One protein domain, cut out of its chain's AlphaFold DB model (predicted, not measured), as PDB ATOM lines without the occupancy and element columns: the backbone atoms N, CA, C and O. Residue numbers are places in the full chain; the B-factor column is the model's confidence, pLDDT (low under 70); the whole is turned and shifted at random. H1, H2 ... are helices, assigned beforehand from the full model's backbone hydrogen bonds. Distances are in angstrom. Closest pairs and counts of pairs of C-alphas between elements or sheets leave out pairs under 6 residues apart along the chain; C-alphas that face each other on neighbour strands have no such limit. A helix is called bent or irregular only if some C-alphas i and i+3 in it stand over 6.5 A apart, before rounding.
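AT A GLANCE: This is residues 146 to 307 of the 316 residues of an uncharacterized protein of Roseburia inulinivorans DSM 16841 (UniProt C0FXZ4). Two groups of helices follow each other along the longest axis: a bundle of H3, H4, H8 and H9, with H5 packed on H8, and a second group of H1, H2, H6 and H7. H7 and the last residues of H2 join the groups, meeting H3 and H5, while the loop of residues 281 to 292 lies far from the mean of the C-alphas. The printed part has 162 residues with nine named helices, H1 to H9 in chain order, and no named strand: the class is all helix. It is compact, with a radius of gyration of the C-alphas of 16.5 A, yet elongated, spanning 49 by 31 by 31 A.

HOW THE PARTS SIT: H4, residues 191 to 207, is the longest helix. With residues 198 to 205 alone it touches H8, residues 265 to 280; the closest C-alphas, of Tyr 205 and Val 277, are 5.9 A apart. H4 also touches H9, residues 293 to 306, opposite ways at a shallow tilt of 16 degrees, closest at the C-alphas of Gly 193 and Leu 304, 6.6 A. H3, residues 177 to 186, touches H9, the same way at 25 degrees, with the C-alphas of His 185 and Asn 302 closest at 6.6 A. H5, residues 215 to 225, touches H8, opposite ways at a shallow tilt of 19 degrees; the closest C-alphas, of Ala 224 and Thr 265, are 4.3 A apart. H7, residues 251 to 262, touches H3 with residues 256 to 260 alone, closest at the C-alphas of Glu 184 and Asn 259, 5.9 A. H2, residues 159 to 174, touches H7 at a steep tilt of 63 degrees, closest at the C-alphas of Glu 161 and Arg 261, 5.2 A. H6, residues 236 to 245, touches H2, the same way at 7 degrees, with the C-alphas of Tyr 166 and Leu 239 closest at 5.7 A. H1, residues 146 to 155, touches H7, closest at the C-alphas of Ile 150 and Pro 251, 5.1 A. H1 and H4 are apart. Every O i to N i+4 pair is within hydrogen-bond range in H1, H3, H4, H5, H6, H8 and H9, against 8 of 12 in H2 and 5 of 8 in H7.

IN THESE COORDINATES: H1 begins at C-alpha 146 (176.919, 161.724, 136.954), and H9, 20.0 A long, ends at C-alpha 306 (203.756, 177.801, 144.290). H4 measures 24.7 A, H2 24.2 A and H8 23.1 A. H2 has a kink of 36 degrees near residue 168. H2 and H7 are irregular: C-alphas 170 and 173 are 7.0 A apart, and C-alphas 259 and 262 are 7.2 A apart.

THE WHOLE: The two C-alphas farthest apart, of Lys 232 and Asp 288, are 54.1 A apart. The printed part has no cut. The link from H8 to H9 is long. Mean pLDDT of the printed part is 85.5; residues 209 to 211, 227 to 232 and 246 to 249 are under 70.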
ATOM      1  N   GLU A 146     175.489 162.034 137.085       74.69
ATOM      2  CA  GLU A 146     176.919 161.724 136.954       74.69
ATOM      3  C   GLU A 146     177.309 161.595 135.486       74.69
ATOM      4  O   GLU A 146     178.254 162.250 135.040       74.69
ATOM      5  N   HIS A 147     176.522 160.853 134.708       78.00
ATOM      6  CA  HIS A 147     176.701 160.749 133.267       78.00
ATOM      7  C   HIS A 147     176.634 162.127 132.596       78.00
ATOM      8  O   HIS A 147     177.546 162.492 131.852       78.00
ATOM      9  N   ALA A 148     175.619 162.944 132.901       83.38
ATOM     10  CA  ALA A 148     175.507 164.296 132.353       83.38
ATOM     11  C   ALA A 148     176.712 165.176 132.723       83.38
ATOM     12  O   ALA A 148     177.199 165.932 131.879       83.38
ATOM     13  N   LYS A 149     177.227 165.060 133.953       86.50
ATOM     14  CA  LYS A 149     178.408 165.800 134.413       86.50
ATOM     15  C   LYS A 149     179.695 165.353 133.743       86.50
ATOM     16  O   LYS A 149     180.495 166.202 133.356       86.50
ATOM     17  N   ILE A 150     179.887 164.057 133.550       85.25
ATOM     18  CA  ILE A 150     181.046 163.540 132.819       85.25
ATOM     19  C   ILE A 150     181.000 163.998 131.359       85.25
ATOM     20  O   ILE A 150     182.007 164.462 130.819       85.25
ATOM     21  N   LEU A 151     179.823 163.953 130.727       92.62
ATOM     22  CA  LEU A 151     179.659 164.475 129.375       92.62
ATOM     23  C   LEU A 151     179.922 165.979 129.302       92.62
ATOM     24  O   LEU A 151     180.570 166.412 128.356       92.62
ATOM     25  N   GLU A 152     179.484 166.778 130.277       93.19
ATOM     26  CA  GLU A 152     179.825 168.207 130.368       93.19
ATOM     27  C   GLU A 152     181.351 168.416 130.369       93.19
ATOM     28  O   GLU A 152     181.865 169.181 129.556       93.19
ATOM     29  N   ILE A 153     182.088 167.654 131.187       91.69
ATOM     30  CA  ILE A 153     183.558 167.718 131.270       91.69
ATOM     31  C   ILE A 153     184.223 167.423 129.916       91.69
ATOM     32  O   ILE A 153     185.214 168.084 129.569       91.69
ATOM     33  N   PHE A 154     183.702 166.441 129.175       93.81
ATOM     34  CA  PHE A 154     184.249 165.987 127.892       93.81
ATOM     35  C   PHE A 154     183.772 166.793 126.684       93.81
ATOM     36  O   PHE A 154     184.500 166.878 125.699       93.81
ATOM     37  N   ASN A 155     182.592 167.406 126.739       92.69
ATOM     38  CA  ASN A 155     182.064 168.243 125.657       92.69
ATOM     39  C   ASN A 155     182.918 169.497 125.420       92.69
ATOM     40  O   ASN A 155     182.951 170.007 124.302       92.69
ATOM     41  N   ASP A 156     183.640 169.959 126.442       89.88
ATOM     42  CA  ASP A 156     184.587 171.074 126.336       89.88
ATOM     43  C   ASP A 156     185.896 170.707 125.611       89.88
ATOM     44  O   ASP A 156     186.739 171.576 125.381       89.88
ATOM     45  N   LEU A 157     186.112 169.428 125.290       91.81
ATOM     46  CA  LEU A 157     187.350 168.943 124.687       91.81
ATOM     47  C   LEU A 157     187.285 168.962 123.160       91.81
ATOM     48  O   LEU A 157     186.292 168.596 122.531       91.81
ATOM     49  N   THR A 158     188.401 169.332 122.545       91.00
ATOM     50  CA  THR A 158     188.604 169.212 121.102       91.00
ATOM     51  C   THR A 158     188.680 167.743 120.673       91.00
ATOM     52  O   THR A 158     189.056 166.863 121.444       91.00
ATOM     53  N   GLU A 159     188.407 167.464 119.397       88.00
ATOM     54  CA  GLU A 159     188.507 166.109 118.827       88.00
ATOM     55  C   GLU A 159     189.896 165.478 119.034       88.00
ATOM     56  O   GLU A 159     190.019 164.278 119.291       88.00
ATOM     57  N   LYS A 160     190.954 166.298 118.979       87.69
ATOM     58  CA  LYS A 160     192.329 165.864 119.245       87.69
ATOM     59  C   LYS A 160     192.514 165.457 120.710       87.69
ATOM     60  O   LYS A 160     193.144 164.435 120.970       87.69
ATOM     61  N   GLU A 161     191.974 166.236 121.644       91.06
ATOM     62  CA  GLU A 161     192.039 165.927 123.078       91.06
ATOM     63  C   GLU A 161     191.227 164.671 123.402       91.06
ATOM     64  O   GLU A 161     191.750 163.772 124.047       91.06
ATOM     65  N   LEU A 162     190.000 164.549 122.887       91.44
ATOM     66  CA  LEU A 162     189.178 163.345 123.052       91.44
ATOM     67  C   LEU A 162     189.884 162.093 122.530       91.44
ATOM     68  O   LEU A 162     189.882 161.062 123.195       91.44
ATOM     69  N   SER A 163     190.520 162.188 121.364       88.94
ATOM     70  CA  SER A 163     191.279 161.080 120.780       88.94
ATOM     71  C   SER A 163     192.458 160.669 121.665       88.94
ATOM     72  O   SER A 163     192.634 159.479 121.927       88.94
ATOM     73  N   LEU A 164     193.217 161.644 122.179       89.06
ATOM     74  CA  LEU A 164     194.304 161.388 123.124       89.06
ATOM     75  C   LEU A 164     193.781 160.710 124.392       89.06
ATOM     76  O   LEU A 164     194.264 159.643 124.754       89.06
ATOM     77  N   LEU A 165     192.783 161.302 125.049       91.56
ATOM     78  CA  LEU A 165     192.234 160.775 126.300       91.56
ATOM     79  C   LEU A 165     191.622 159.387 126.120       91.56
ATOM     80  O   LEU A 165     191.683 158.567 127.031       91.56
ATOM     81  N   TYR A 166     191.088 159.088 124.937       89.69
ATOM     82  CA  TYR A 166     190.615 157.752 124.607       89.69
ATOM     83  C   TYR A 166     191.744 156.723 124.595       89.69
ATOM     84  O   TYR A 166     191.516 155.610 125.057       89.69
ATOM     85  N   LEU A 167     192.948 157.057 124.118       87.56
ATOM     86  CA  LEU A 167     194.116 156.179 124.298       87.56
ATOM     87  C   LEU A 167     194.514 156.090 125.767       87.56
ATOM     88  O   LEU A 167     194.751 154.996 126.272       87.56
ATOM     89  N   VAL A 168     194.533 157.232 126.464       88.44
ATOM     90  CA  VAL A 168     194.930 157.279 127.876       88.44
ATOM     91  C   VAL A 168     194.050 156.388 128.743       88.44
ATOM     92  O   VAL A 168     194.564 155.671 129.595       88.44
ATOM     93  N   ALA A 169     192.748 156.339 128.462       85.88
ATOM     94  CA  ALA A 169     191.797 155.485 129.162       85.88
ATOM     95  C   ALA A 169     192.179 153.987 129.153       85.88
ATOM     96  O   ALA A 169     191.847 153.286 130.103       85.88
ATOM     97  N   ASP A 170     192.897 153.473 128.143       80.75
ATOM     98  CA  ASP A 170     193.357 152.069 128.151       80.75
ATOM     99  C   ASP A 170     194.442 151.810 129.208       80.75
ATOM    100  O   ASP A 170     194.504 150.718 129.787       80.75
ATOM    101  N   GLY A 171     195.289 152.813 129.447       75.69
ATOM    102  CA  GLY A 171     196.355 152.785 130.445       75.69
ATOM    103  C   GLY A 171     195.923 153.251 131.830       75.69
ATOM    104  O   GLY A 171     196.600 152.960 132.806       75.69
ATOM    105  N   TYR A 172     194.776 153.924 131.929       75.06
ATOM    106  CA  TYR A 172     194.321 154.590 133.149       75.06
ATOM    107  C   TYR A 172     194.094 153.638 134.331       75.06
ATOM    108  O   TYR A 172     194.281 153.991 135.480       75.06
ATOM    109  N   LYS A 173     193.783 152.365 134.079       71.38
ATOM    110  CA  LYS A 173     193.702 151.352 135.149       71.38
ATOM    111  C   LYS A 173     195.052 151.025 135.816       71.38
ATOM    112  O   LYS A 173     195.064 150.306 136.809       71.38
ATOM    113  N   TYR A 174     196.166 151.459 135.222       76.25
ATOM    114  CA  TYR A 174     197.521 151.268 135.739       76.25
ATOM    115  C   TYR A 174     198.065 152.523 136.432       76.25
ATOM    116  O   TYR A 174     199.161 152.462 136.977       76.25
ATOM    117  N   THR A 175     197.340 153.648 136.403       72.31
ATOM    118  CA  THR A 175     197.793 154.877 137.061       72.31
ATOM    119  C   THR A 175     197.703 154.730 138.570       72.31
ATOM    120  O   THR A 175     196.706 154.244 139.113       72.31
ATOM    121  N   HIS A 176     198.727 155.210 139.255       71.81
ATOM    122  CA  HIS A 176     198.768 155.323 140.702       71.81
ATOM    123  C   HIS A 176     198.371 156.740 141.123       71.81
ATOM    124  O   HIS A 176     198.451 157.688 140.343       71.81
ATOM    125  N   GLY A 177     197.989 156.921 142.390       77.25
ATOM    126  CA  GLY A 177     197.569 158.240 142.887       77.25
ATOM    127  C   GLY A 177     198.643 159.332 142.754       77.25
ATOM    128  O   GLY A 177     198.315 160.507 142.606       77.25
ATOM    129  N   CYS A 178     199.928 158.960 142.753       81.62
ATOM    130  CA  CYS A 178     201.022 159.900 142.506       81.62
ATOM    131  C   CYS A 178     201.099 160.375 141.046       81.62
ATOM    132  O   CYS A 178     201.538 161.501 140.817       81.62
ATOM    133  N   ASP A 179     200.656 159.570 140.076       87.81
ATOM    134  CA  ASP A 179     200.657 159.938 138.656       87.81
ATOM    135  C   ASP A 179     199.589 161.004 138.379       87.81
ATOM    136  O   ASP A 179     199.846 161.985 137.679       87.81
ATOM    137  N   ASP A 180     198.415 160.873 139.006       85.12
ATOM    138  CA  ASP A 180     197.354 161.883 138.938       85.12
ATOM    139  C   ASP A 180     197.802 163.210 139.557       85.12
ATOM    140  O   ASP A 180     197.615 164.271 138.953       85.12
ATOM    141  N   PHE A 181     198.459 163.148 140.723       87.50
ATOM    142  CA  PHE A 181     199.043 164.325 141.364       87.50
ATOM    143  C   PHE A 181     200.093 164.985 140.466       87.50
ATOM    144  O   PHE A 181     200.067 166.208 140.284       87.50
ATOM    145  N   PHE A 182     200.993 164.189 139.877       92.88
ATOM    146  CA  PHE A 182     201.988 164.684 138.934       92.88
ATOM    147  C   PHE A 182     201.307 165.415 137.781       92.88
ATOM    148  O   PHE A 182     201.643 166.569 137.518       92.88
ATOM    149  N   MET A 183     200.323 164.798 137.125       91.88
ATOM    150  CA  MET A 183     199.677 165.401 135.959       91.88
ATOM    151  C   MET A 183     198.926 166.682 136.319       91.88
ATOM    152  O   MET A 183     198.999 167.663 135.578       91.88
ATOM    153  N   GLU A 184     198.260 166.727 137.469       90.06
ATOM    154  CA  GLU A 184     197.578 167.933 137.940       90.06
ATOM    155  C   GLU A 184     198.537 169.116 138.164       90.06
ATOM    156  O   GLU A 184     198.222 170.251 137.794       90.06
ATOM    157  N   HIS A 185     199.713 168.873 138.745       91.88
ATOM    158  CA  HIS A 185     200.637 169.936 139.158       91.88
ATOM    159  C   HIS A 185     201.658 170.280 138.069       91.88
ATOM    160  O   HIS A 185     201.918 171.455 137.802       91.88
ATOM    161  N   PHE A 186     202.184 169.284 137.359       93.75
ATOM    162  CA  PHE A 186     203.186 169.471 136.311       93.75
ATOM    163  C   PHE A 186     202.678 170.357 135.165       93.75
ATOM    164  O   PHE A 186     203.423 171.180 134.627       93.75
ATOM    165  N   PHE A 187     201.388 170.282 134.818       90.81
ATOM    166  CA  PHE A 187     200.815 171.172 133.803       90.81
ATOM    167  C   PHE A 187     200.588 172.608 134.264       90.81
ATOM    168  O   PHE A 187     200.395 173.473 133.401       90.81
ATOM    169  N   GLN A 188     200.629 172.880 135.568       91.62
ATOM    170  CA  GLN A 188     200.580 174.244 136.094       91.62
ATOM    171  C   GLN A 188     201.927 174.954 135.967       91.62
ATOM    172  O   GLN A 188     201.953 176.185 135.982       91.62
ATOM    173  N   LEU A 189     203.029 174.219 135.800       93.19
ATOM    174  CA  LEU A 189     204.359 174.779 135.583       93.19
ATOM    175  C   LEU A 189     204.535 175.282 134.148       93.19
ATOM    176  O   LEU A 189     204.083 174.652 133.196       93.19
ATOM    177  N   ASN A 190     205.206 176.419 133.980       93.69
ATOM    178  CA  ASN A 190     205.691 176.889 132.685       93.69
ATOM    179  C   ASN A 190     206.914 176.076 132.224       93.69
ATOM    180  O   ASN A 190     207.408 175.225 132.957       93.69
ATOM    181  N   GLU A 191     207.418 176.352 131.019       93.12
ATOM    182  CA  GLU A 191     208.538 175.605 130.421       93.12
ATOM    183  C   GLU A 191     209.772 175.536 131.336       93.12
ATOM    184  O   GLU A 191     210.380 174.477 131.471       93.12
ATOM    185  N   ASN A 192     210.104 176.631 132.029       94.44
ATOM    186  CA  ASN A 192     211.235 176.655 132.959       94.44
ATOM    187  C   ASN A 192     210.968 175.794 134.197       94.44
ATOM    188  O   ASN A 192     211.854 175.069 134.638       94.44
ATOM    189  N   GLY A 193     209.759 175.860 134.764       94.56
ATOM    190  CA  GLY A 193     209.376 175.027 135.906       94.56
ATOM    191  C   GLY A 193     209.387 173.538 135.558       94.56
ATOM    192  O   GLY A 193     209.922 172.734 136.316       94.56
ATOM    193  N   GLN A 194     208.861 173.183 134.384       94.62
ATOM    194  CA  GLN A 194     208.870 171.808 133.882       94.62
ATOM    195  C   GLN A 194     210.297 171.297 133.652       94.62
ATOM    196  O   GLN A 194     210.614 170.181 134.057       94.62
ATOM    197  N   ALA A 195     211.172 172.126 133.070       94.31
ATOM    198  CA  ALA A 195     212.578 171.787 132.866       94.31
ATOM    199  C   ALA A 195     213.326 171.576 134.193       94.31
ATOM    200  O   ALA A 195     214.056 170.599 134.321       94.31
ATOM    201  N   LEU A 196     213.102 172.438 135.192       94.31
ATOM    202  CA  LEU A 196     213.702 172.290 136.524       94.31
ATOM    203  C   LEU A 196     213.245 171.007 137.219       94.31
ATOM    204  O   LEU A 196     214.061 170.303 137.811       94.31
ATOM    205  N   PHE A 197     211.951 170.688 137.143       95.19
ATOM    206  CA  PHE A 197     211.442 169.455 137.733       95.19
ATOM    207  C   PHE A 197     212.034 168.222 137.044       95.19
ATOM    208  O   PHE A 197     212.468 167.286 137.710       95.19
ATOM    209  N   LYS A 198     212.115 168.247 135.711       95.19
ATOM    210  CA  LYS A 198     212.760 167.191 134.927       95.19
ATOM    211  C   LYS A 198     214.232 167.015 135.302       95.19
ATOM    212  O   LYS A 198     214.651 165.889 135.533       95.19
ATOM    213  N   GLU A 199     214.994 168.101 135.410       93.94
ATOM    214  CA  GLU A 199     216.403 168.057 135.819       93.94
ATOM    215  C   GLU A 199     216.558 167.437 137.216       93.94
ATOM    216  O   GLU A 199     217.409 166.570 137.415       93.94
ATOM    217  N   ALA A 200     215.700 167.815 138.170       91.62
ATOM    218  CA  ALA A 200     215.704 167.224 139.508       91.62
ATOM    219  C   ALA A 200     215.452 165.707 139.465       91.62
ATOM    220  O   ALA A 200     216.175 164.945 140.105       91.62
ATOM    221  N   LEU A 201     214.484 165.257 138.662       93.31
ATOM    222  CA  LEU A 201     214.209 163.833 138.473       93.31
ATOM    223  C   LEU A 201     215.369 163.085 137.809       93.31
ATOM    224  O   LEU A 201     215.667 161.960 138.200       93.31
ATOM    225  N   GLU A 202     216.033 163.683 136.820       92.56
ATOM    226  CA  GLU A 202     217.190 163.076 136.149       92.56
ATOM    227  C   GLU A 202     218.366 162.902 137.118       92.56
ATOM    228  O   GLU A 202     219.028 161.858 137.110       92.56
ATOM    229  N   VAL A 203     218.597 163.889 137.990       90.69
ATOM    230  CA  VAL A 203     219.608 163.810 139.051       90.69
ATOM    231  C   VAL A 203     219.269 162.699 140.041       90.69
ATOM    232  O   VAL A 203     220.129 161.851 140.283       90.69
ATOM    233  N   GLU A 204     218.043 162.659 140.566       88.75
ATOM    234  CA  GLU A 204     217.607 161.618 141.508       88.75
ATOM    235  C   GLU A 204     217.703 160.221 140.886       88.75
ATOM    236  O   GLU A 204     218.322 159.318 141.450       88.75
ATOM    237  N   TYR A 205     217.193 160.051 139.665       88.50
ATOM    238  CA  TYR A 205     217.248 158.775 138.959       88.50
ATOM    239  C   TYR A 205     218.687 158.303 138.709       88.50
ATOM    240  O   TYR A 205     218.979 157.118 138.853       88.50
ATOM    241  N   SER A 206     219.617 159.212 138.391       87.62
ATOM    242  CA  SER A 206     221.030 158.861 138.169       87.62
ATOM    243  C   SER A 206     221.743 158.322 139.415       87.62
ATOM    244  O   SER A 206     222.748 157.617 139.294       87.62
ATOM    245  N   GLN A 207     221.234 158.644 140.607       82.50
ATOM    246  CA  GLN A 207     221.772 158.169 141.883       82.50
ATOM    247  C   GLN A 207     221.202 156.801 142.281       82.50
ATOM    248  O   GLN A 207     221.773 156.115 143.134       82.50
ATOM    249  N   GLN A 208     220.109 156.372 141.649       78.12
ATOM    250  CA  GLN A 208     219.475 155.089 141.913       78.12
ATOM    251  C   GLN A 208     220.141 153.969 141.096       78.12
ATOM    252  O   GLN A 208     220.258 154.020 139.877       78.12
ATOM    253  N   ASN A 209     220.575 152.905 141.781       63.06
ATOM    254  CA  ASN A 209     221.287 151.774 141.161       63.06
ATOM    255  C   ASN A 209     220.367 150.709 140.534       63.06
ATOM    256  O   ASN A 209     220.867 149.722 139.991       63.06
ATOM    257  N   ASN A 210     219.043 150.873 140.611       64.81
ATOM    258  CA  ASN A 210     218.074 149.871 140.175       64.81
ATOM    259  C   ASN A 210     217.083 150.457 139.165       64.81
ATOM    260  O   ASN A 210     216.490 151.504 139.388       64.81
ATOM    261  N   SER A 211     216.860 149.723 138.074       65.81
ATOM    262  CA  SER A 211     215.804 150.002 137.101       65.81
ATOM    263  C   SER A 211     214.558 149.211 137.488       65.81
ATOM    264  O   SER A 211     214.483 148.019 137.183       65.81
ATOM    265  N   ILE A 212     213.605 149.853 138.161       77.00
ATOM    266  CA  ILE A 212     212.284 149.273 138.426       77.00
ATOM    267  C   ILE A 212     211.315 149.795 137.364       77.00
ATOM    268  O   ILE A 212     211.153 151.002 137.216       77.00
ATOM    269  N   ASP A 213     210.692 148.873 136.632       84.38
ATOM    270  CA  ASP A 213     209.667 149.161 135.630       84.38
ATOM    271  C   ASP A 213     208.399 148.374 135.977       84.38
ATOM    272  O   ASP A 213     208.476 147.161 136.191       84.38
ATOM    273  N   ASP A 214     207.250 149.044 135.967       85.94
ATOM    274  CA  ASP A 214     205.925 148.430 136.067       85.94
ATOM    275  C   ASP A 214     205.093 148.672 134.787       85.94
ATOM    276  O   ASP A 214     205.585 149.175 133.764       85.94
ATOM    277  N   GLU A 215     203.818 148.286 134.816       86.69
ATOM    278  CA  GLU A 215     202.878 148.501 133.717       86.69
ATOM    279  C   GLU A 215     202.691 149.987 133.361       86.69
ATOM    280  O   GLU A 215     202.523 150.296 132.175       86.69
ATOM    281  N   MET A 216     202.775 150.905 134.330       87.56
ATOM    282  CA  MET A 216     202.664 152.346 134.091       87.56
ATOM    283  C   MET A 216     203.897 152.885 133.356       87.56
ATOM    284  O   MET A 216     203.757 153.627 132.376       87.56
ATOM    285  N   CYS A 217     205.102 152.436 133.720       89.62
ATOM    286  CA  CYS A 217     206.327 152.730 132.965       89.62
ATOM    287  C   CYS A 217     206.216 152.277 131.500       89.62
ATOM    288  O   CYS A 217     206.574 153.016 130.578       89.62
ATOM    289  N   MET A 218     205.705 151.064 131.262       88.00
ATOM    290  CA  MET A 218     205.492 150.559 129.900       88.00
ATOM    291  C   MET A 218     204.458 151.390 129.137       88.00
ATOM    292  O   MET A 218     204.669 151.700 127.962       88.00
ATOM    293  N   PHE A 219     203.365 151.770 129.797       89.12
ATOM    294  CA  PHE A 219     202.326 152.608 129.215       89.12
ATOM    295  C   PHE A 219     202.863 153.991 128.811       89.12
ATOM    296  O   PHE A 219     202.657 154.417 127.672       89.12
ATOM    297  N   CYS A 220     203.650 154.645 129.671       90.88
ATOM    298  CA  CYS A 220     204.278 155.934 129.365       90.88
ATOM    299  C   CYS A 220     205.181 155.861 128.126       90.88
ATOM    300  O   CYS A 220     205.104 156.729 127.257       90.88
ATOM    301  N   ARG A 221     205.982 154.794 127.981       89.56
ATOM    302  CA  ARG A 221     206.825 154.582 126.785       89.56
ATOM    303  C   ARG A 221     206.011 154.462 125.508       89.56
ATOM    304  O   ARG A 221     206.404 155.012 124.479       89.56
ATOM    305  N   ILE A 222     204.902 153.723 125.562       88.56
ATOM    306  CA  ILE A 222     203.997 153.575 124.419       88.56
ATOM    307  C   ILE A 222     203.449 154.952 124.044       88.56
ATOM    308  O   ILE A 222     203.619 155.374 122.901       88.56
ATOM    309  N   MET A 223     202.914 155.694 125.016       88.56
ATOM    310  CA  MET A 223     202.344 157.026 124.793       88.56
ATOM    311  C   MET A 223     203.368 158.063 124.314       88.56
ATOM    312  O   MET A 223     203.037 158.926 123.502       88.56
ATOM    313  N   ALA A 224     204.628 157.968 124.749       88.81
ATOM    314  CA  ALA A 224     205.697 158.852 124.290       88.81
ATOM    315  C   ALA A 224     205.981 158.690 122.784       88.81
ATOM    316  O   ALA A 224     206.305 159.662 122.093       88.81
ATOM    317  N   VAL A 225     205.849 157.466 122.262       85.06
ATOM    318  CA  VAL A 225     206.143 157.121 120.862       85.06
ATOM    319  C   VAL A 225     204.895 157.187 119.978       85.06
ATOM    320  O   VAL A 225     204.998 157.478 118.779       85.06
ATOM    321  N   GLU A 226     203.719 156.926 120.543       73.06
ATOM    322  CA  GLU A 226     202.456 156.864 119.822       73.06
ATOM    323  C   GLU A 226     202.018 158.260 119.368       73.06
ATOM    324  O   GLU A 226     201.391 159.051 120.070       73.06
ATOM    325  N   LYS A 227     202.352 158.587 118.119       62.78
ATOM    326  CA  LYS A 227     201.827 159.781 117.463       62.78
ATOM    327  C   LYS A 227     200.358 159.514 117.168       62.78
ATOM    328  O   LYS A 227     200.096 158.685 116.303       62.78
ATOM    329  N   ASN A 228     199.463 160.238 117.851       61.47
ATOM    330  CA  ASN A 228     197.986 160.367 117.766       61.47
ATOM    331  C   ASN A 228     197.337 160.380 116.351       61.47
ATOM    332  O   ASN A 228     196.398 161.117 116.069       61.47
ATOM    333  N   THR A 229     197.859 159.630 115.392       53.44
ATOM    334  CA  THR A 229     197.788 159.982 113.971       53.44
ATOM    335  C   THR A 229     196.677 159.269 113.221       53.44
ATOM    336  O   THR A 229     196.502 159.564 112.047       53.44
ATOM    337  N   ASN A 230     195.903 158.381 113.856       54.72
ATOM    338  CA  ASN A 230     194.892 157.575 113.155       54.72
ATOM    339  C   ASN A 230     193.682 157.155 114.009       54.72
ATOM    340  O   ASN A 230     193.086 156.103 113.766       54.72
ATOM    341  N   ILE A 231     193.289 157.947 115.005       61.97
ATOM    342  CA  ILE A 231     192.072 157.639 115.767       61.97
ATOM    343  C   ILE A 231     190.879 158.218 115.007       61.97
ATOM    344  O   ILE A 231     190.887 159.379 114.603       61.97
ATOM    345  N   LYS A 232     189.872 157.377 114.748       65.94
ATOM    346  CA  LYS A 232     188.565 157.815 114.231       65.94
ATOM    347  C   LYS A 232     188.010 158.911 115.142       65.94
ATOM    348  O   LYS A 232     188.267 158.846 116.335       65.94
ATOM    349  N   ALA A 233     187.207 159.831 114.607       80.81
ATOM    350  CA  ALA A 233     186.546 160.879 115.387       80.81
ATOM    351  C   ALA A 233     185.905 160.306 116.669       80.81
ATOM    352  O   ALA A 233     184.876 159.627 116.602       80.81
ATOM    353  N   ILE A 234     186.558 160.521 117.817       89.31
ATOM    354  CA  ILE A 234     186.079 160.074 119.127       89.31
ATOM    355  C   ILE A 234     185.053 161.081 119.616       89.31
ATOM    356  O   ILE A 234     185.298 162.285 119.606       89.31
ATOM    357  N   THR A 235     183.908 160.582 120.072       91.12
ATOM    358  CA  THR A 235     182.890 161.412 120.716       91.12
ATOM    359  C   THR A 235     183.019 161.341 122.242       91.12
ATOM    360  O   THR A 235     183.522 160.343 122.766       91.12
ATOM    361  N   PRO A 236     182.515 162.347 122.977       92.75
ATOM    362  CA  PRO A 236     182.429 162.312 124.440       92.75
ATOM    363  C   PRO A 236     181.767 161.037 124.986       92.75
ATOM    364  O   PRO A 236     182.288 160.427 125.915       92.75
ATOM    365  N   ASN A 237     180.687 160.572 124.345       91.44
ATOM    366  CA  ASN A 237     180.000 159.333 124.728       91.44
ATOM    367  C   ASN A 237     180.899 158.100 124.579       91.44
ATOM    368  O   ASN A 237     180.902 157.237 125.448       91.44
ATOM    369  N   MET A 238     181.689 158.018 123.504       91.00
ATOM    370  CA  MET A 238     182.616 156.896 123.322       91.00
ATOM    371  C   MET A 238     183.679 156.865 124.425       91.00
ATOM    372  O   MET A 238     184.043 155.784 124.886       91.00
ATOM    373  N   LEU A 239     184.169 158.032 124.855       90.38
ATOM    374  CA  LEU A 239     185.111 158.133 125.968       90.38
ATOM    375  C   LEU A 239     184.458 157.738 127.301       90.38
ATOM    376  O   LEU A 239     185.042 156.944 128.033       90.38
ATOM    377  N   TYR A 240     183.238 158.207 127.575       87.38
ATOM    378  CA  TYR A 240     182.459 157.803 128.752       87.38
ATOM    379  C   TYR A 240     182.261 156.281 128.819       87.38
ATOM    380  O   TYR A 240     182.662 155.656 129.797       87.38
ATOM    381  N   GLU A 241     181.745 155.662 127.750       84.56
ATOM    382  CA  GLU A 241     181.526 154.206 127.684       84.56
ATOM    383  C   GLU A 241     182.817 153.409 127.912       84.56
ATOM    384  O   GLU A 241     182.791 152.250 128.336       84.56
ATOM    385  N   LYS A 242     183.966 153.991 127.559       84.06
ATOM    386  CA  LYS A 242     185.264 153.364 127.775       84.06
ATOM    387  C   LYS A 242     185.658 153.378 129.246       84.06
ATOM    388  O   LYS A 242     186.102 152.343 129.734       84.06
ATOM    389  N   LEU A 243     185.470 154.504 129.931       77.25
ATOM    390  CA  LEU A 243     185.743 154.633 131.364       77.25
ATOM    391  C   LEU A 243     184.793 153.772 132.196       77.25
ATOM    392  O   LEU A 243     185.239 153.028 133.069       77.25
ATOM    393  N   GLU A 244     183.510 153.749 131.841       76.75
ATOM    394  CA  GLU A 244     182.516 152.903 132.506       76.75
ATOM    395  C   GLU A 244     182.924 151.416 132.466       76.75
ATOM    396  O   GLU A 244     182.874 150.718 133.479       76.75
ATOM    397  N   LYS A 245     183.434 150.929 131.323       72.88
ATOM    398  CA  LYS A 245     183.904 149.536 131.169       72.88
ATOM    399  C   LYS A 245     185.083 149.170 132.062       72.88
ATOM    400  O   LYS A 245     185.262 147.986 132.347       72.88
ATOM    401  N   ILE A 246     185.897 150.144 132.456       68.12
ATOM    402  CA  ILE A 246     187.039 149.930 133.352       68.12
ATOM    403  C   ILE A 246     186.712 150.273 134.812       68.12
ATOM    404  O   ILE A 246     187.605 150.206 135.651       68.12
ATOM    405  N   GLY A 247     185.446 150.569 135.129       64.62
ATOM    406  CA  GLY A 247     184.981 150.847 136.491       64.62
ATOM    407  C   GLY A 247     185.187 152.291 136.951       64.62
ATOM    408  O   GLY A 247     185.084 152.557 138.143       64.62
ATOM    409  N   PHE A 248     185.463 153.210 136.023       65.88
ATOM    410  CA  PHE A 248     185.618 154.638 136.288       65.88
ATOM    411  C   PHE A 248     184.385 155.367 135.752       65.88
ATOM    412  O   PHE A 248     184.233 155.554 134.546       65.88
ATOM    413  N   SER A 249     183.464 155.738 136.636       66.00
ATOM    414  CA  SER A 249     182.170 156.316 136.245       66.00
ATOM    415  C   SER A 249     181.795 157.554 137.054       66.00
ATOM    416  O   SER A 249     180.628 157.928 137.071       66.00
ATOM    417  N   SER A 250     182.764 158.202 137.709       77.69
ATOM    418  CA  SER A 250     182.519 159.421 138.483       77.69
ATOM    419  C   SER A 250     182.990 160.694 137.755       77.69
ATOM    420  O   SER A 250     183.931 160.654 136.952       77.69
ATOM    421  N   PRO A 251     182.393 161.867 138.054       78.00
ATOM    422  CA  PRO A 251     182.897 163.153 137.565       78.00
ATOM    423  C   PRO A 251     184.349 163.446 137.975       78.00
ATOM    424  O   PRO A 251     185.063 164.140 137.253       78.00
ATOM    425  N   GLU A 252     184.801 162.917 139.116       82.38
ATOM    426  CA  GLU A 252     186.177 163.080 139.594       82.38
ATOM    427  C   GLU A 252     187.173 162.341 138.689       82.38
ATOM    428  O   GLU A 252     188.182 162.917 138.283       82.38
ATOM    429  N   ASP A 253     186.856 161.105 138.298       83.38
ATOM    430  CA  ASP A 253     187.687 160.311 137.385       83.38
ATOM    431  C   ASP A 253     187.810 160.984 136.018       83.38
ATOM    432  O   ASP A 253     188.897 161.079 135.444       83.38
ATOM    433  N   ALA A 254     186.697 161.521 135.512       87.38
ATOM    434  CA  ALA A 254     186.685 162.288 134.274       87.38
ATOM    435  C   ALA A 254     187.574 163.540 134.365       87.38
ATOM    436  O   ALA A 254     188.276 163.875 133.407       87.38
ATOM    437  N   GLN A 255     187.578 164.218 135.516       88.69
ATOM    438  CA  GLN A 255     188.407 165.398 135.746       88.69
ATOM    439  C   GLN A 255     189.900 165.052 135.841       88.69
ATOM    440  O   GLN A 255     190.723 165.773 135.269       88.69
ATOM    441  N   LYS A 256     190.253 163.945 136.498       86.62
ATOM    442  CA  LYS A 256     191.634 163.446 136.563       86.62
ATOM    443  C   LYS A 256     192.141 163.031 135.184       86.62
ATOM    444  O   LYS A 256     193.178 163.526 134.744       86.62
ATOM    445  N   LEU A 257     191.358 162.260 134.425       89.88
ATOM    446  CA  LEU A 257     191.694 161.915 133.040       89.88
ATOM    447  C   LEU A 257     191.882 163.169 132.177       89.88
ATOM    448  O   LEU A 257     192.820 163.254 131.385       89.88
ATOM    449  N   LYS A 258     191.031 164.186 132.356       91.00
ATOM    450  CA  LYS A 258     191.134 165.461 131.637       91.00
ATOM    451  C   LYS A 258     192.478 166.160 131.863       91.00
ATOM    452  O   LYS A 258     192.876 166.950 131.002       91.00
ATOM    453  N   ASN A 259     193.220 165.881 132.936       90.06
ATOM    454  CA  ASN A 259     194.561 166.446 133.138       90.06
ATOM    455  C   ASN A 259     195.559 165.987 132.068       90.06
ATOM    456  O   ASN A 259     196.445 166.749 131.706       90.06
ATOM    457  N   TYR A 260     195.346 164.828 131.444       91.12
ATOM    458  CA  TYR A 260     196.204 164.304 130.380       91.12
ATOM    459  C   TYR A 260     195.988 164.971 129.011       91.12
ATOM    460  O   TYR A 260     196.719 164.685 128.062       91.12
ATOM    461  N   ARG A 261     195.019 165.890 128.875       89.81
ATOM    462  CA  ARG A 261     194.617 166.477 127.579       89.81
ATOM    463  C   ARG A 261     195.730 167.242 126.853       89.81
ATOM    464  O   ARG A 261     195.686 167.368 125.632       89.81
ATOM    465  N   TYR A 262     196.729 167.725 127.592       86.38
ATOM    466  CA  TYR A 262     197.883 168.451 127.051       86.38
ATOM    467  C   TYR A 262     199.180 167.635 127.077       86.38
ATOM    468  O   TYR A 262     200.249 168.207 126.882       86.38
ATOM    469  N   ALA A 263     199.111 166.326 127.334       89.31
ATOM    470  CA  ALA A 263     200.298 165.485 127.400       89.31
ATOM    471  C   ALA A 263     200.972 165.370 126.034       89.31
ATOM    472  O   ALA A 263     200.390 164.892 125.056       89.31
ATOM    473  N   GLU A 264     202.225 165.809 125.990       89.50
ATOM    474  CA  GLU A 264     203.104 165.672 124.838       89.50
ATOM    475  C   GLU A 264     204.104 164.539 125.068       89.50
ATOM    476  O   GLU A 264     204.226 164.010 126.173       89.50
ATOM    477  N   THR A 265     204.856 164.169 124.028       89.94
ATOM    478  CA  THR A 265     205.900 163.138 124.122       89.94
ATOM    479  C   THR A 265     206.835 163.371 125.309       89.94
ATOM    480  O   THR A 265     207.116 162.426 126.039       89.94
ATOM    481  N   ASP A 266     207.284 164.609 125.535       91.19
ATOM    482  CA  ASP A 266     208.177 164.909 126.660       91.19
ATOM    483  C   ASP A 266     207.473 164.742 128.015       91.19
ATOM    484  O   ASP A 266     208.073 164.218 128.944       91.19
ATOM    485  N   THR A 267     206.179 165.070 128.115       92.75
ATOM    486  CA  THR A 267     205.394 164.840 129.339       92.75
ATOM    487  C   THR A 267     205.388 163.369 129.730       92.75
ATOM    488  O   THR A 267     205.599 163.050 130.893       92.75
ATOM    489  N   TRP A 268     205.187 162.469 128.765       93.31
ATOM    490  CA  TRP A 268     205.188 161.028 129.018       93.31
ATOM    491  C   TRP A 268     206.560 160.509 129.447       93.31
ATOM    492  O   TRP A 268     206.638 159.648 130.317       93.31
ATOM    493  N   VAL A 269     207.639 161.061 128.886       93.62
ATOM    494  CA  VAL A 269     209.012 160.731 129.299       93.62
ATOM    495  C   VAL A 269     209.278 161.193 130.732       93.62
ATOM    496  O   VAL A 269     209.859 160.450 131.519       93.62
ATOM    497  N   VAL A 270     208.837 162.402 131.090       95.25
ATOM    498  CA  VAL A 270     208.993 162.926 132.454       95.25
ATOM    499  C   VAL A 270     208.119 162.157 133.443       95.25
ATOM    500  O   VAL A 270     208.594 161.853 134.532       95.25
ATOM    501  N   LEU A 271     206.891 161.787 133.069       94.31
ATOM    502  CA  LEU A 271     206.019 160.954 133.898       94.31
ATOM    503  C   LEU A 271     206.620 159.560 134.118       94.31
ATOM    504  O   LEU A 271     206.634 159.089 135.248       94.31
ATOM    505  N   GLU A 272     207.181 158.927 133.082       93.50
ATOM    506  CA  GLU A 272     207.905 157.656 133.237       93.50
ATOM    507  C   GLU A 272     209.057 157.805 134.239       93.50
ATOM    508  O   GLU A 272     209.234 156.966 135.119       93.50
ATOM    509  N   LEU A 273     209.846 158.873 134.110       93.44
ATOM    510  CA  LEU A 273     210.977 159.128 134.995       93.44
ATOM    511  C   LEU A 273     210.518 159.366 136.437       93.44
ATOM    512  O   LEU A 273     211.061 158.755 137.355       93.44
ATOM    513  N   PHE A 274     209.495 160.197 136.626       94.00
ATOM    514  CA  PHE A 274     208.858 160.430 137.918       94.00
ATOM    515  C   PHE A 274     208.398 159.113 138.545       94.00
ATOM    516  O   PHE A 274     208.764 158.808 139.679       94.00
ATOM    517  N   HIS A 275     207.669 158.301 137.780       91.81
ATOM    518  CA  HIS A 275     207.135 157.030 138.241       91.81
ATOM    519  C   HIS A 275     208.249 156.076 138.689       91.81
ATOM    520  O   HIS A 275     208.191 155.516 139.782       91.81
ATOM    521  N   LYS A 276     209.328 155.957 137.909       90.81
ATOM    522  CA  LYS A 276     210.495 155.140 138.278       90.81
ATOM    523  C   LYS A 276     211.137 155.571 139.587       90.81
ATOM    524  O   LYS A 276     211.443 154.717 140.417       90.81
ATOM    525  N   VAL A 277     211.343 156.876 139.768       90.69
ATOM    526  CA  VAL A 277     211.937 157.396 141.004       90.69
ATOM    527  C   VAL A 277     211.010 157.101 142.187       90.69
ATOM    528  O   VAL A 277     211.478 156.625 143.222       90.69
ATOM    529  N   MET A 278     209.696 157.269 142.010       89.69
ATOM    530  CA  MET A 278     208.690 156.927 143.021       89.69
ATOM    531  C   MET A 278     208.659 155.430 143.356       89.69
ATOM    532  O   MET A 278     208.500 155.083 144.523       89.69
ATOM    533  N   LEU A 279     208.821 154.532 142.381       87.88
ATOM    534  CA  LEU A 279     208.881 153.084 142.627       87.88
ATOM    535  C   LEU A 279     210.150 152.660 143.372       87.88
ATOM    536  O   LEU A 279     210.129 151.673 144.106       87.88
ATOM    537  N   ALA A 280     211.255 153.368 143.159       87.19
ATOM    538  CA  ALA A 280     212.536 153.047 143.769       87.19
ATOM    539  C   ALA A 280     212.641 153.479 145.237       87.19
ATOM    540  O   ALA A 280     213.397 152.861 145.991       87.19
ATOM    541  N   TYR A 281     211.889 154.500 145.652       86.81
ATOM    542  CA  TYR A 281     211.823 154.893 147.055       86.81
ATOM    543  C   TYR A 281     211.028 153.895 147.896       86.81
ATOM    544  O   TYR A 281     210.019 153.330 147.464       86.81
ATOM    545  N   ALA A 282     211.477 153.704 149.136       82.69
ATOM    546  CA  ALA A 282     210.749 152.903 150.107       82.69
ATOM    547  C   ALA A 282     209.430 153.593 150.496       82.69
ATOM    548  O   ALA A 282     209.333 154.818 150.519       82.69
ATOM    549  N   ASP A 283     208.423 152.801 150.865       78.81
ATOM    550  CA  ASP A 283     207.172 153.303 151.460       78.81
ATOM    551  C   ASP A 283     207.337 153.689 152.946       78.81
ATOM    552  O   ASP A 283     206.358 153.864 153.673       78.81
ATOM    553  N   GLU A 284     208.579 153.758 153.427       82.94
ATOM    554  CA  GLU A 284     208.913 154.089 154.805       82.94
ATOM    555  C   GLU A 284     209.154 155.592 154.954       82.94
ATOM    556  O   GLU A 284     209.655 156.266 154.051       82.94
ATOM    557  N   ASN A 285     208.818 156.116 156.130       82.94
ATOM    558  CA  ASN A 285     209.169 157.481 156.477       82.94
ATOM    559  C   ASN A 285     210.687 157.620 156.608       82.94
ATOM    560  O   ASN A 285     211.372 156.701 157.064       82.94
ATOM    561  N   ILE A 286     211.191 158.810 156.295       82.94
ATOM    562  CA  ILE A 286     212.556 159.185 156.656       82.94
ATOM    563  C   ILE A 286     212.651 159.174 158.189       82.94
ATOM    564  O   ILE A 286     211.718 159.600 158.876       82.94
ATOM    565  N   GLU A 287     213.761 158.663 158.730       86.62
ATOM    566  CA  GLU A 287     213.985 158.592 160.179       86.62
ATOM    567  C   GLU A 287     213.722 159.960 160.834       86.62
ATOM    568  O   GLU A 287     214.156 161.000 160.336       86.62
ATOM    569  N   ASP A 288     212.953 159.950 161.926       86.88
ATOM    570  CA  ASP A 288     212.503 161.132 162.674       86.88
ATOM    571  C   ASP A 288     211.588 162.127 161.925       86.88
ATOM    572  O   ASP A 288     211.239 163.173 162.484       86.88
ATOM    573  N   LEU A 289     211.127 161.813 160.709       76.56
ATOM    574  CA  LEU A 289     210.184 162.642 159.949       76.56
ATOM    575  C   LEU A 289     208.814 161.961 159.769       76.56
ATOM    576  O   LEU A 289     208.703 160.734 159.709       76.56
ATOM    577  N   PRO A 290     207.721 162.743 159.677       81.88
ATOM    578  CA  PRO A 290     206.383 162.194 159.466       81.88
ATOM    579  C   PRO A 290     206.096 161.815 158.002       81.88
ATOM    580  O   PRO A 290     204.977 161.399 157.722       81.88
ATOM    581  N   PHE A 291     207.067 161.952 157.092       79.06
ATOM    582  CA  PHE A 291     206.923 161.716 155.652       79.06
ATOM    583  C   PHE A 291     208.116 160.937 155.074       79.06
ATOM    584  O   PHE A 291     209.208 160.937 155.656       79.06
ATOM    585  N   GLY A 292     207.898 160.256 153.950       86.62
ATOM    586  CA  GLY A 292     208.906 159.473 153.225       86.62
ATOM    587  C   GLY A 292     209.538 160.219 152.046       86.62
ATOM    588  O   GLY A 292     209.162 161.341 151.714       86.62
ATOM    589  N   GLU A 293     210.489 159.575 151.368       85.12
ATOM    590  CA  GLU A 293     211.164 160.145 150.185       85.12
ATOM    591  C   GLU A 293     210.193 160.390 149.016       85.12
ATOM    592  O   GLU A 293     210.315 161.376 148.289       85.12
ATOM    593  N   LYS A 294     209.162 159.543 148.883       85.75
ATOM    594  CA  LYS A 294     208.067 159.729 147.917       85.75
ATOM    595  C   LYS A 294     207.341 161.057 148.126       85.75
ATOM    596  O   LYS A 294     207.107 161.798 147.171       85.75
ATOM    597  N   ASP A 295     207.035 161.383 149.379       85.75
ATOM    598  CA  ASP A 295     206.356 162.628 149.731       85.75
ATOM    599  C   ASP A 295     207.241 163.842 149.437       85.75
ATOM    600  O   ASP A 295     206.738 164.864 148.976       85.75
ATOM    601  N   CYS A 296     208.563 163.732 149.620       84.69
ATOM    602  CA  CYS A 296     209.504 164.804 149.284       84.69
ATOM    603  C   CYS A 296     209.407 165.230 147.813       84.69
ATOM    604  O   CYS A 296     209.446 166.428 147.527       84.69
ATOM    605  N   LEU A 297     209.251 164.286 146.878       85.88
ATOM    606  CA  LEU A 297     209.099 164.608 145.454       85.88
ATOM    607  C   LEU A 297     207.759 165.266 145.132       85.88
ATOM    608  O   LEU A 297     207.715 166.213 144.343       85.88
ATOM    609  N   LEU A 298     206.674 164.796 145.750       87.81
ATOM    610  CA  LEU A 298     205.356 165.420 145.608       87.81
ATOM    611  C   LEU A 298     205.376 166.852 146.165       87.81
ATOM    612  O   LEU A 298     204.900 167.783 145.513       87.81
ATOM    613  N   ILE A 299     206.003 167.045 147.329       87.00
ATOM    614  CA  ILE A 299     206.217 168.356 147.954       87.00
ATOM    615  C   ILE A 299     207.066 169.251 147.052       87.00
ATOM    616  O   ILE A 299     206.724 170.420 146.884       87.00
ATOM    617  N   LEU A 300     208.138 168.731 146.448       88.31
ATOM    618  CA  LEU A 300     208.975 169.490 145.518       88.31
ATOM    619  C   LEU A 300     208.155 169.993 144.329       88.31
ATOM    620  O   LEU A 300     208.211 171.182 144.015       88.31
ATOM    621  N   LEU A 301     207.378 169.116 143.689       91.06
ATOM    622  CA  LEU A 301     206.533 169.503 142.561       91.06
ATOM    623  C   LEU A 301     205.527 170.585 142.969       91.06
ATOM    624  O   LEU A 301     205.388 171.592 142.275       91.06
ATOM    625  N   ASN A 302     204.877 170.410 144.120       89.81
ATOM    626  CA  ASN A 302     203.938 171.391 144.652       89.81
ATOM    627  C   ASN A 302     204.618 172.739 144.937       89.81
ATOM    628  O   ASN A 302     204.123 173.797 144.554       89.81
ATOM    629  N   TRP A 303     205.811 172.709 145.530       91.50
ATOM    630  CA  TRP A 303     206.574 173.913 145.834       91.50
ATOM    631  C   TRP A 303     206.987 174.674 144.572       91.50
ATOM    632  O   TRP A 303     206.921 175.903 144.547       91.50
ATOM    633  N   LEU A 304     207.357 173.970 143.498       91.50
ATOM    634  CA  LEU A 304     207.626 174.607 142.206       91.50
ATOM    635  C   LEU A 304     206.381 175.304 141.645       91.50
ATOM    636  O   LEU A 304     206.505 176.395 141.085       91.50
ATOM    637  N   VAL A 305     205.193 174.710 141.806       90.75
ATOM    638  CA  VAL A 305     203.917 175.308 141.367       90.75
ATOM    639  C   VAL A 305     203.597 176.585 142.146       90.75
ATOM    640  O   VAL A 305     203.085 177.547 141.562       90.75
ATOM    641  N   ASP A 306     203.951 176.631 143.430       90.69
ATOM    642  CA  ASP A 306     203.756 177.801 144.290       90.69
ATOM    643  C   ASP A 306     204.679 178.979 143.947       90.69
ATOM    644  O   ASP A 306     204.401 180.118 144.337       90.69
ATOM    645  N   ILE A 307     205.759 178.754 143.190       91.75
ATOM    646  CA  ILE A 307     206.664 179.819 142.752       91.75
ATOM    647  C   ILE A 307     206.033 180.566 141.560       91.75
ATOM    648  O   ILE A 307     205.975 180.029 140.449       91.75
TER     649      ILE A 307